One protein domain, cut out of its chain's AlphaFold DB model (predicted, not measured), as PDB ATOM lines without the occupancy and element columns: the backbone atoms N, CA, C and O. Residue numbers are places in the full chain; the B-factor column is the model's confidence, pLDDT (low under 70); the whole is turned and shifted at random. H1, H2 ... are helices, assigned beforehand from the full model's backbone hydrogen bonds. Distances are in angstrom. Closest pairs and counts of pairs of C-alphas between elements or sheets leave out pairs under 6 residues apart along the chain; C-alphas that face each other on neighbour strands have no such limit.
ATOM      1  N   SER A  40      10.831  45.469 -32.007       94.62
ATOM      2  CA  SER A  40      10.783  44.036 -31.709       94.62
ATOM      3  C   SER A  40      11.891  43.630 -30.734       94.62
ATOM      4  O   SER A  40      12.933  44.284 -30.640       94.62
ATOM      5  N   LYS A  41      11.705  42.495 -30.049       94.62
ATOM      6  CA  LYS A  41      12.732  41.924 -29.164       94.62
ATOM      7  C   LYS A  41      14.053  41.678 -29.899       94.62
ATOM      8  O   LYS A  41      15.108  41.999 -29.367       94.62
ATOM      9  N   GLN A  42      13.989  41.193 -31.140       94.81
ATOM     10  CA  GLN A  42      15.158  40.942 -31.990       94.81
ATOM     11  C   GLN A  42      15.916  42.232 -32.322       94.81
ATOM     12  O   GLN A  42      17.146  42.262 -32.253       94.81
ATOM     13  N   ALA A  43      15.191  43.313 -32.632       95.00
ATOM     14  CA  ALA A  43      15.802  44.615 -32.871       95.00
ATOM     15  C   ALA A  43      16.466  45.143 -31.592       95.00
ATOM     16  O   ALA A  43      17.636  45.511 -31.620       95.00
ATOM     17  N   LEU A  44      15.757  45.111 -30.458       95.06
ATOM     18  CA  LEU A  44      16.279  45.578 -29.169       95.06
ATOM     19  C   LEU A  44      17.508  44.786 -28.698       95.06
ATOM     20  O   LEU A  44      18.456  45.390 -28.209       95.06
ATOM     21  N   HIS A  45      17.535  43.464 -28.890       95.06
ATOM     22  CA  HIS A  45      18.684  42.603 -28.558       95.06
ATOM     23  C   HIS A  45      19.944  42.912 -29.380       95.06
ATOM     24  O   HIS A  45      21.059  42.609 -28.945       95.06
ATOM     25  N   SER A  46      19.765  43.495 -30.565       94.81
ATOM     26  CA  SER A  46      20.836  43.799 -31.517       94.81
ATOM     27  C   SER A  46      21.383  45.225 -31.389       94.81
ATOM     28  O   SER A  46      22.468  45.502 -31.902       94.81
ATOM     29  N   ILE A  47      20.666  46.118 -30.702       94.19
ATOM     30  CA  ILE A  47      21.052  47.520 -30.499       94.19
ATOM     31  C   ILE A  47      21.950  47.637 -29.263       94.19
ATOM     32  O   ILE A  47      21.623  47.124 -28.193       94.19
ATOM     33  N   ARG A  48      23.070  48.353 -29.383       91.50
ATOM     34  CA  ARG A  48      24.033  48.580 -28.290       91.50
ATOM     35  C   ARG A  48      23.966  50.009 -27.773       91.50
ATOM     36  O   ARG A  48      24.176  50.237 -26.583       91.50
ATOM     37  N   LEU A  49      23.678  50.963 -28.656       90.12
ATOM     38  CA  LEU A  49      23.675  52.389 -28.346       90.12
ATOM     39  C   LEU A  49      22.254  52.968 -28.198       90.12
ATOM     40  O   LEU A  49      21.290  52.461 -28.780       90.12
ATOM     41  N   PRO A  50      22.080  54.036 -27.398       88.94
ATOM     42  CA  PRO A  50      20.800  54.727 -27.302       88.94
ATOM     43  C   PRO A  50      20.468  55.455 -28.609       88.94
ATOM     44  O   PRO A  50      21.323  55.691 -29.464       88.94
ATOM     45  N   ALA A  51      19.209  55.865 -28.744       89.56
ATOM     46  CA  ALA A  51      18.747  56.573 -29.929       89.56
ATOM     47  C   ALA A  51      19.591  57.823 -30.244       89.56
ATOM     48  O   ALA A  51      20.067  58.520 -29.348       89.56
ATOM     49  N   GLY A  52      19.766  58.106 -31.536       87.38
ATOM     50  CA  GLY A  52      20.578  59.228 -32.022       87.38
ATOM     51  C   GLY A  52      22.074  58.925 -32.152       87.38
ATOM     52  O   GLY A  52      22.779  59.700 -32.790       87.38
ATOM     53  N   HIS A  53      22.547  57.792 -31.627       90.12
ATOM     54  CA  HIS A  53      23.910  57.314 -31.837       90.12
ATOM     55  C   HIS A  53      23.898  56.284 -32.972       90.12
ATOM     56  O   HIS A  53      23.284  55.229 -32.818       90.12
ATOM     57  N   PRO A  54      24.498  56.595 -34.133       86.75
ATOM     58  CA  PRO A  54      24.422  55.716 -35.286       86.75
ATOM     59  C   PRO A  54      25.252  54.451 -35.063       86.75
ATOM     60  O   PRO A  54      26.425  54.524 -34.704       86.75
ATOM     61  N   GLU A  55      24.645  53.305 -35.345       92.94
ATOM     62  CA  GLU A  55      25.346  52.035 -35.540       92.94
ATOM     63  C   GLU A  55      25.474  51.757 -37.041       92.94
ATOM     64  O   GLU A  55      24.793  52.373 -37.867       92.94
ATOM     65  N   GLY A  56      26.361  50.853 -37.433       92.56
ATOM     66  CA  GLY A  56      26.599  50.596 -38.841       92.56
ATOM     67  C   GLY A  56      27.072  49.186 -39.132       92.56
ATOM     68  O   GLY A  56      26.690  48.203 -38.500       92.56
ATOM     69  N   PHE A  57      27.886  49.095 -40.177       94.19
ATOM     70  CA  PHE A  57      28.330  47.828 -40.743       94.19
ATOM     71  C   PHE A  57      29.088  46.953 -39.733       94.19
ATOM     72  O   PHE A  57      28.872  45.744 -39.687       94.19
ATOM     73  N   ILE A  58      29.953  47.554 -38.911       96.06
ATOM     74  CA  ILE A  58      30.765  46.818 -37.933       96.06
ATOM     75  C   ILE A  58      29.870  46.238 -36.835       96.06
ATOM     76  O   ILE A  58      30.014  45.066 -36.489       96.06
ATOM     77  N   GLU A  59      28.908  47.012 -36.333       95.75
ATOM     78  CA  GLU A  59      27.948  46.559 -35.324       95.75
ATOM     79  C   GLU A  59      27.054  45.441 -35.872       95.75
ATOM     80  O   GLU A  59      26.850  44.435 -35.190       95.75
ATOM     81  N   ALA A  60      26.601  45.558 -37.126       95.50
ATOM     82  CA  ALA A  60      25.829  44.514 -37.797       95.50
ATOM     83  C   ALA A  60      26.613  43.192 -37.894       95.50
ATOM     84  O   ALA A  60      26.095  42.133 -37.537       95.50
ATOM     85  N   PHE A  61      27.890  43.239 -38.292       97.06
ATOM     86  CA  PHE A  61      28.754  42.053 -38.293       97.06
ATOM     87  C   PHE A  61      28.984  41.506 -36.882       97.06
ATOM     88  O   PHE A  61      28.895  40.296 -36.662       97.06
ATOM     89  N   ALA A  62      29.231  42.378 -35.907       97.75
ATOM     90  CA  ALA A  62      29.408  41.976 -34.518       97.75
ATOM     91  C   ALA A  62      28.161  41.276 -33.951       97.75
ATOM     92  O   ALA A  62      28.296  40.390 -33.104       97.75
ATOM     93  N   ASN A  63      26.960  41.638 -34.411       97.25
ATOM     94  CA  ASN A  63      25.713  40.979 -34.021       97.25
ATOM     95  C   ASN A  63      25.639  39.537 -34.539       97.25
ATOM     96  O   ASN A  63      25.321  38.648 -33.751       97.25
ATOM     97  N   ILE A  64      26.050  39.278 -35.786       97.94
ATOM     98  CA  ILE A  64      26.119  37.915 -36.345       97.94
ATOM     99  C   ILE A  64      27.036  37.029 -35.489       97.94
ATOM    100  O   ILE A  64      26.633  35.955 -35.043       97.94
ATOM    101  N   TYR A  65      28.260  37.492 -35.210       98.19
ATOM    102  CA  TYR A  65      29.218  36.733 -34.397       98.19
ATOM    103  C   TYR A  65      28.718  36.513 -32.969       98.19
ATOM    104  O   TYR A  65      28.827  35.409 -32.435       98.19
ATOM    105  N   ARG A  66      28.160  37.554 -32.343       97.88
ATOM    106  CA  ARG A  66      27.617  37.468 -30.985       97.88
ATOM    107  C   ARG A  66      26.498  36.434 -30.905       97.88
ATOM    108  O   ARG A  66      26.533  35.599 -30.007       97.88
ATOM    109  N   ASN A  67      25.542  36.478 -31.826       98.06
ATOM    110  CA  ASN A  67      24.401  35.567 -31.841       98.06
ATOM    111  C   ASN A  67      24.856  34.114 -32.037       98.06
ATOM    112  O   ASN A  67      24.492  33.251 -31.237       98.06
ATOM    113  N   TYR A  68      25.773  33.866 -32.979       98.12
ATOM    114  CA  TYR A  68      26.383  32.545 -33.164       98.12
ATOM    115  C   TYR A  68      27.049  32.014 -31.884       98.12
ATOM    116  O   TYR A  68      26.802  30.879 -31.478       98.12
ATOM    117  N   ILE A  69      27.871  32.835 -31.219       98.19
ATOM    118  CA  ILE A  69      28.575  32.436 -29.989       98.19
ATOM    119  C   ILE A  69      27.584  32.155 -28.853       98.19
ATOM    120  O   ILE A  69      27.767  31.189 -28.112       98.19
ATOM    121  N   LEU A  70      26.535  32.970 -28.708       98.25
ATOM    122  CA  LEU A  70      25.500  32.763 -27.693       98.25
ATOM    123  C   LEU A  70      24.738  31.456 -27.929       98.25
ATOM    124  O   LEU A  70      24.569  30.679 -26.992       98.25
ATOM    125  N   ALA A  71      24.347  31.176 -29.174       98.12
ATOM    126  CA  ALA A  71      23.687  29.924 -29.523       98.12
ATOM    127  C   ALA A  71      24.598  28.708 -29.296       98.12
ATOM    128  O   ALA A  71      24.173  27.726 -28.686       98.12
ATOM    129  N   LEU A  72      25.866  28.788 -29.714       98.12
ATOM    130  CA  LEU A  72      26.857  27.737 -29.475       98.12
ATOM    131  C   LEU A  72      27.034  27.470 -27.978       98.12
ATOM    132  O   LEU A  72      27.042  26.315 -27.556       98.12
ATOM    133  N   LYS A  73      27.135  28.528 -27.167       98.50
ATOM    134  CA  LYS A  73      27.266  28.406 -25.715       98.50
ATOM    135  C   LYS A  73      26.057  27.708 -25.094       98.50
ATOM    136  O   LYS A  73      26.257  26.793 -24.305       98.50
ATOM    137  N   SER A  74      24.831  28.081 -25.474       98.12
ATOM    138  CA  SER A  74      23.625  27.396 -24.990       98.12
ATOM    139  C   SER A  74      23.679  25.895 -25.274       98.12
ATOM    140  O   SER A  74      23.452  25.102 -24.367       98.12
ATOM    141  N   ILE A  75      24.070  25.506 -26.492       97.75
ATOM    142  CA  ILE A  75      24.179  24.094 -26.888       97.75
ATOM    143  C   ILE A  75      25.241  23.361 -26.060       97.75
ATOM    144  O   ILE A  75      24.980  22.263 -25.569       97.75
ATOM    145  N   LEU A  76      26.425  23.958 -25.880       98.31
ATOM    146  CA  LEU A  76      27.503  23.377 -25.066       98.31
ATOM    147  C   LEU A  76      27.104  23.228 -23.590       98.31
ATOM    148  O   LEU A  76      27.510  22.265 -22.945       98.31
ATOM    149  N   ASP A  77      26.267  24.135 -23.086       98.19
ATOM    150  CA  ASP A  77      25.699  24.096 -21.735       98.19
ATOM    151  C   ASP A  77      24.486  23.139 -21.618       98.19
ATOM    152  O   ASP A  77      23.862  23.063 -20.557       98.19
ATOM    153  N   GLY A  78      24.117  22.423 -22.690       97.94
ATOM    154  CA  GLY A  78      22.973  21.504 -22.719       97.94
ATOM    155  C   GLY A  78      21.604  22.194 -22.697       97.94
ATOM    156  O   GLY A  78      20.616  21.588 -22.284       97.94
ATOM    157  N   LYS A  79      21.538  23.465 -23.106       98.00
ATOM    158  CA  LYS A  79      20.329  24.298 -23.137       98.00
ATOM    159  C   LYS A  79      19.902  24.596 -24.569       98.00
ATOM    160  O   LYS A  79      20.722  24.681 -25.483       98.00
ATOM    161  N   GLU A  80      18.611  24.829 -24.752       97.56
ATOM    162  CA  GLU A  80      18.097  25.360 -26.012       97.56
ATOM    163  C   GLU A  80      18.478  26.851 -26.145       97.56
ATOM    164  O   GLU A  80      18.346  27.601 -25.172       97.56
ATOM    165  N   PRO A  81      19.016  27.302 -27.295       97.44
ATOM    166  CA  PRO A  81      19.266  28.719 -27.538       97.44
ATOM    167  C   PRO A  81      17.981  29.548 -27.504       97.44
ATOM    168  O   PRO A  81      16.962  29.139 -28.055       97.44
ATOM    169  N   GLU A  82      18.056  30.751 -26.933       96.88
ATOM    170  CA  GLU A  82      16.951  31.711 -27.013       96.88
ATOM    171  C   GLU A  82      16.702  32.127 -28.477       96.88
ATOM    172  O   GLU A  82      17.662  32.218 -29.255       96.88
ATOM    173  N   PRO A  83      15.452  32.438 -28.870       96.81
ATOM    174  CA  PRO A  83      15.122  32.819 -30.244       96.81
ATOM    175  C   PRO A  83      15.954  33.989 -30.787       96.81
ATOM    176  O   PRO A  83      16.328  33.992 -31.957       96.81
ATOM    177  N   GLU A  84      16.279  34.975 -29.951       96.62
ATOM    178  CA  GLU A  84      17.092  36.138 -30.316       96.62
ATOM    179  C   GLU A  84      18.555  35.777 -30.625       96.62
ATOM    180  O   GLU A  84      19.248  36.535 -31.302       96.62
ATOM    181  N   TYR A  85      19.043  34.625 -30.154       97.50
ATOM    182  CA  TYR A  85      20.409  34.165 -30.427       97.50
ATOM    183  C   TYR A  85      20.516  33.469 -31.776       97.50
ATOM    184  O   TYR A  85      21.623  33.303 -32.267       97.50
ATOM    185  N   LEU A  86      19.396  33.064 -32.376       96.88
ATOM    186  CA  LEU A  86      19.360  32.310 -33.630       96.88
ATOM    187  C   LEU A  86      19.346  33.208 -34.879       96.88
ATOM    188  O   LEU A  86      19.261  32.697 -35.994       96.88
ATOM    189  N   ASP A  87      19.444  34.529 -34.713       96.06
ATOM    190  CA  ASP A  87      19.521  35.485 -35.820       96.06
ATOM    191  C   ASP A  87      20.953  35.571 -36.377       96.06
ATOM    192  O   ASP A  87      21.727  36.484 -36.069       96.06
ATOM    193  N   PHE A  88      21.329  34.542 -37.138       96.88
ATOM    194  CA  PHE A  88      22.539  34.476 -37.955       96.88
ATOM    195  C   PHE A  88      22.347  33.475 -39.114       96.88
ATOM    196  O   PHE A  88      21.567  32.528 -38.985       96.88
ATOM    197  N   PRO A  89      23.053  33.632 -40.251       96.88
ATOM    198  CA  PRO A  89      22.913  32.717 -41.384       96.88
ATOM    199  C   PRO A  89      23.321  31.281 -41.037       96.88
ATOM    200  O   PRO A  89      24.393  31.036 -40.481       96.88
ATOM    201  N   SER A  90      22.490  30.319 -41.425       95.38
ATOM    202  CA  SER A  90      22.749  28.892 -41.256       95.38
ATOM    203  C   SER A  90      23.402  28.267 -42.495       95.38
ATOM    204  O   SER A  90      23.440  28.843 -43.585       95.38
ATOM    205  N   VAL A  91      23.843  27.012 -42.367       95.75
ATOM    206  CA  VAL A  91      24.311  26.214 -43.516       95.75
ATOM    207  C   VAL A  91      23.219  26.077 -44.585       95.75
ATOM    208  O   VAL A  91      23.525  26.102 -45.776       95.75
ATOM    209  N   LYS A  92      21.943  25.979 -44.186       95.56
ATOM    210  CA  LYS A  92      20.817  25.877 -45.128       95.56
ATOM    211  C   LYS A  92      20.679  27.143 -45.973       95.56
ATOM    212  O   LYS A  92      20.410  27.042 -47.168       95.56
ATOM    213  N   ASP A  93      20.926  28.312 -45.383       96.25
ATOM    214  CA  ASP A  93      20.921  29.588 -46.107       96.25
ATOM    215  C   ASP A  93      22.056  29.643 -47.134       96.25
ATOM    216  O   ASP A  93      21.843  30.072 -48.269       96.25
ATOM    217  N   GLY A  94      23.233  29.117 -46.777       95.81
ATOM    218  CA  GLY A  94      24.362  28.957 -47.696       95.81
ATOM    219  C   GLY A  94      24.046  28.037 -48.881       95.81
ATOM    220  O   GLY A  94      24.256  28.422 -50.032       95.81
ATOM    221  N   VAL A  95      23.475  26.852 -48.625       96.56
ATOM    222  CA  VAL A  95      23.043  25.915 -49.682       96.56
ATOM    223  C   VAL A  95      22.010  26.565 -50.603       96.56
ATOM    224  O   VAL A  95      22.154  26.514 -51.825       96.56
ATOM    225  N   ARG A  96      21.010  27.248 -50.037       96.62
ATOM    226  CA  ARG A  96      19.995  27.979 -50.806       96.62
ATOM    227  C   ARG A  96      20.609  29.090 -51.665       96.62
ATOM    228  O   ARG A  96      20.166  29.297 -52.795       96.62
ATOM    229  N   GLY A  97      21.628  29.786 -51.160       96.56
ATOM    230  CA  GLY A  97      22.379  30.790 -51.917       96.56
ATOM    231  C   GLY A  97      23.107  30.193 -53.124       96.56
ATOM    232  O   GLY A  97      23.008  30.726 -54.229       96.56
ATOM    233  N   MET A  98      23.767  29.046 -52.948       97.00
ATOM    234  CA  MET A  98      24.426  28.340 -54.051       97.00
ATOM    235  C   MET A  98      23.425  27.851 -55.103       97.00
ATOM    236  O   MET A  98      23.652  28.045 -56.298       97.00
ATOM    237  N   ALA A  99      22.290  27.299 -54.669       96.31
ATOM    238  CA  ALA A  99      21.220  26.867 -55.565       96.31
ATOM    239  C   ALA A  99      20.644  28.028 -56.394       96.31
ATOM    240  O   ALA A  99      20.342  27.867 -57.581       96.31
ATOM    241  N   PHE A 100      20.539  29.224 -55.802       97.00
ATOM    242  CA  PHE A 100      20.156  30.435 -56.526       97.00
ATOM    243  C   PHE A 100      21.169  30.800 -57.615       97.00
ATOM    244  O   PHE A 100      20.770  30.979 -58.765       97.00
ATOM    245  N   ILE A 101      22.465  30.858 -57.282       96.38
ATOM    246  CA  ILE A 101      23.532  31.171 -58.248       96.38
ATOM    247  C   ILE A 101      23.489  30.192 -59.423       96.38
ATOM    248  O   ILE A 101      23.489  30.606 -60.582       96.38
ATOM    249  N   GLU A 102      23.402  28.897 -59.132       95.81
ATOM    250  CA  GLU A 102      23.350  27.856 -60.153       95.81
ATOM    251  C   GLU A 102      22.121  28.004 -61.065       95.81
ATOM    252  O   GLU A 102      22.251  27.964 -62.290       95.81
ATOM    253  N   THR A 103      20.943  28.244 -60.482       96.00
ATOM    254  CA  THR A 103      19.686  28.428 -61.229       96.00
ATOM    255  C   THR A 103      19.759  29.642 -62.164       96.00
ATOM    256  O   THR A 103      19.300  29.573 -63.306       96.00
ATOM    257  N   VAL A 104      20.359  30.751 -61.713       95.31
ATOM    258  CA  VAL A 104      20.541  31.963 -62.532       95.31
ATOM    259  C   VAL A 104      21.510  31.707 -63.687       95.31
ATOM    260  O   VAL A 104      21.229  32.099 -64.821       95.31
ATOM    261  N   VAL A 105      22.624  31.013 -63.437       95.38
ATOM    262  CA  VAL A 105      23.594  30.651 -64.483       95.38
ATOM    263  C   VAL A 105      22.968  29.714 -65.521       95.38
ATOM    264  O   VAL A 105      23.198  29.890 -66.718       95.38
ATOM    265  N   GLU A 106      22.161  28.746 -65.085       94.69
ATOM    266  CA  GLU A 106      21.419  27.846 -65.972       94.69
ATOM    267  C   GLU A 106      20.406  28.605 -66.837       94.69
ATOM    268  O   GLU A 106      20.380  28.414 -68.052       94.69
ATOM    269  N   SER A 107      19.627  29.514 -66.238       95.75
ATOM    270  CA  SER A 107      18.688  30.381 -66.965       95.75
ATOM    271  C   SER A 107      19.394  31.224 -68.029       95.75
ATOM    272  O   SER A 107      18.965  31.256 -69.179       95.75
ATOM    273  N   ASN A 108      20.536  31.834 -67.692       95.50
ATOM    274  CA  ASN A 108      21.299  32.658 -68.631       95.50
ATOM    275  C   ASN A 108      21.818  31.873 -69.851       95.50
ATOM    276  O   ASN A 108      21.974  32.443 -70.928       95.50
ATOM    277  N   ARG A 109      22.094  30.573 -69.693       95.12
ATOM    278  CA  ARG A 109      22.546  29.689 -70.784       95.12
ATOM    279  C   ARG A 109      21.397  29.096 -71.600       95.12
ATOM    280  O   ARG A 109      21.659  28.450 -72.609       95.12
ATOM    281  N   SER A 110      20.154  29.263 -71.155       94.12
ATOM    282  CA  SER A 110      18.980  28.678 -71.793       94.12
ATOM    283  C   SER A 110      18.247  29.686 -72.676       94.12
ATOM    284  O   SER A 110      18.092  30.862 -72.338       94.12
TER     285      SER A 110
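This is residues 40 to 110 of the 119 residues of the protein "GFO_IDH_MocA_C domain-containing protein" of marine sediment metagenome (UniProt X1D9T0). A long helix, H2, forms the backbone of a small body, with the short helix H3 packed on its middle and the short H1 beside H3, while a second long helix, H4, sticks out from this body as a free arm. Residues 49 to 54, a loop between H1 and H2, also stick out. The printed part has 71 residues with four named helices, in the order H1, H2, H3, H4, and no named strand; its class is all helix. It is only just extended, close to loose, with a radius of gyration of the C-alphas of 16.8 A, and its flat outline spans 51 by 39 by 20 A.

H1, residues 41 to 46, is close to but not clearly touching H2, residues 57 to 76; their closest C-alphas, of Ser 46 and Asn 63, are 6.2 A apart. These two run opposite ways at a steep tilt of 67 degrees, only just short of about perpendicular. H2 touches H3, residues 83 to 86, with its residues 66 to 71 alone; the closest C-alphas, of Asn 67 and Tyr 85, are 4.5 A apart. H1 and H3 only just touch, with 3 pairs of C-alphas within 8 A, the closest being Gln 42 and Glu 84 at 5.4 A. H4, residues 91 to 109, is apart from H1, H2 and H3. In H1, H2 and H4 every O i to N i+4 pair is within hydrogen-bond range; H3 is too short for such a pair.

H1 begins at C-alpha 41 (12.732, 41.924, -29.164). H2 is 29.1 A long from first to last C-alpha and begins at C-alpha 57 (28.330, 47.828, -40.743). H4 is 27.5 A long and ends at C-alpha 109 (22.546, 29.689, -70.784).

The two C-alphas farthest apart, of Pro 50 and Ser 110, are 51.6 A apart. The printed part has no cut. The link from H3 to H4 is tight, and no link is long. No printed residue is under 70 in pLDDT.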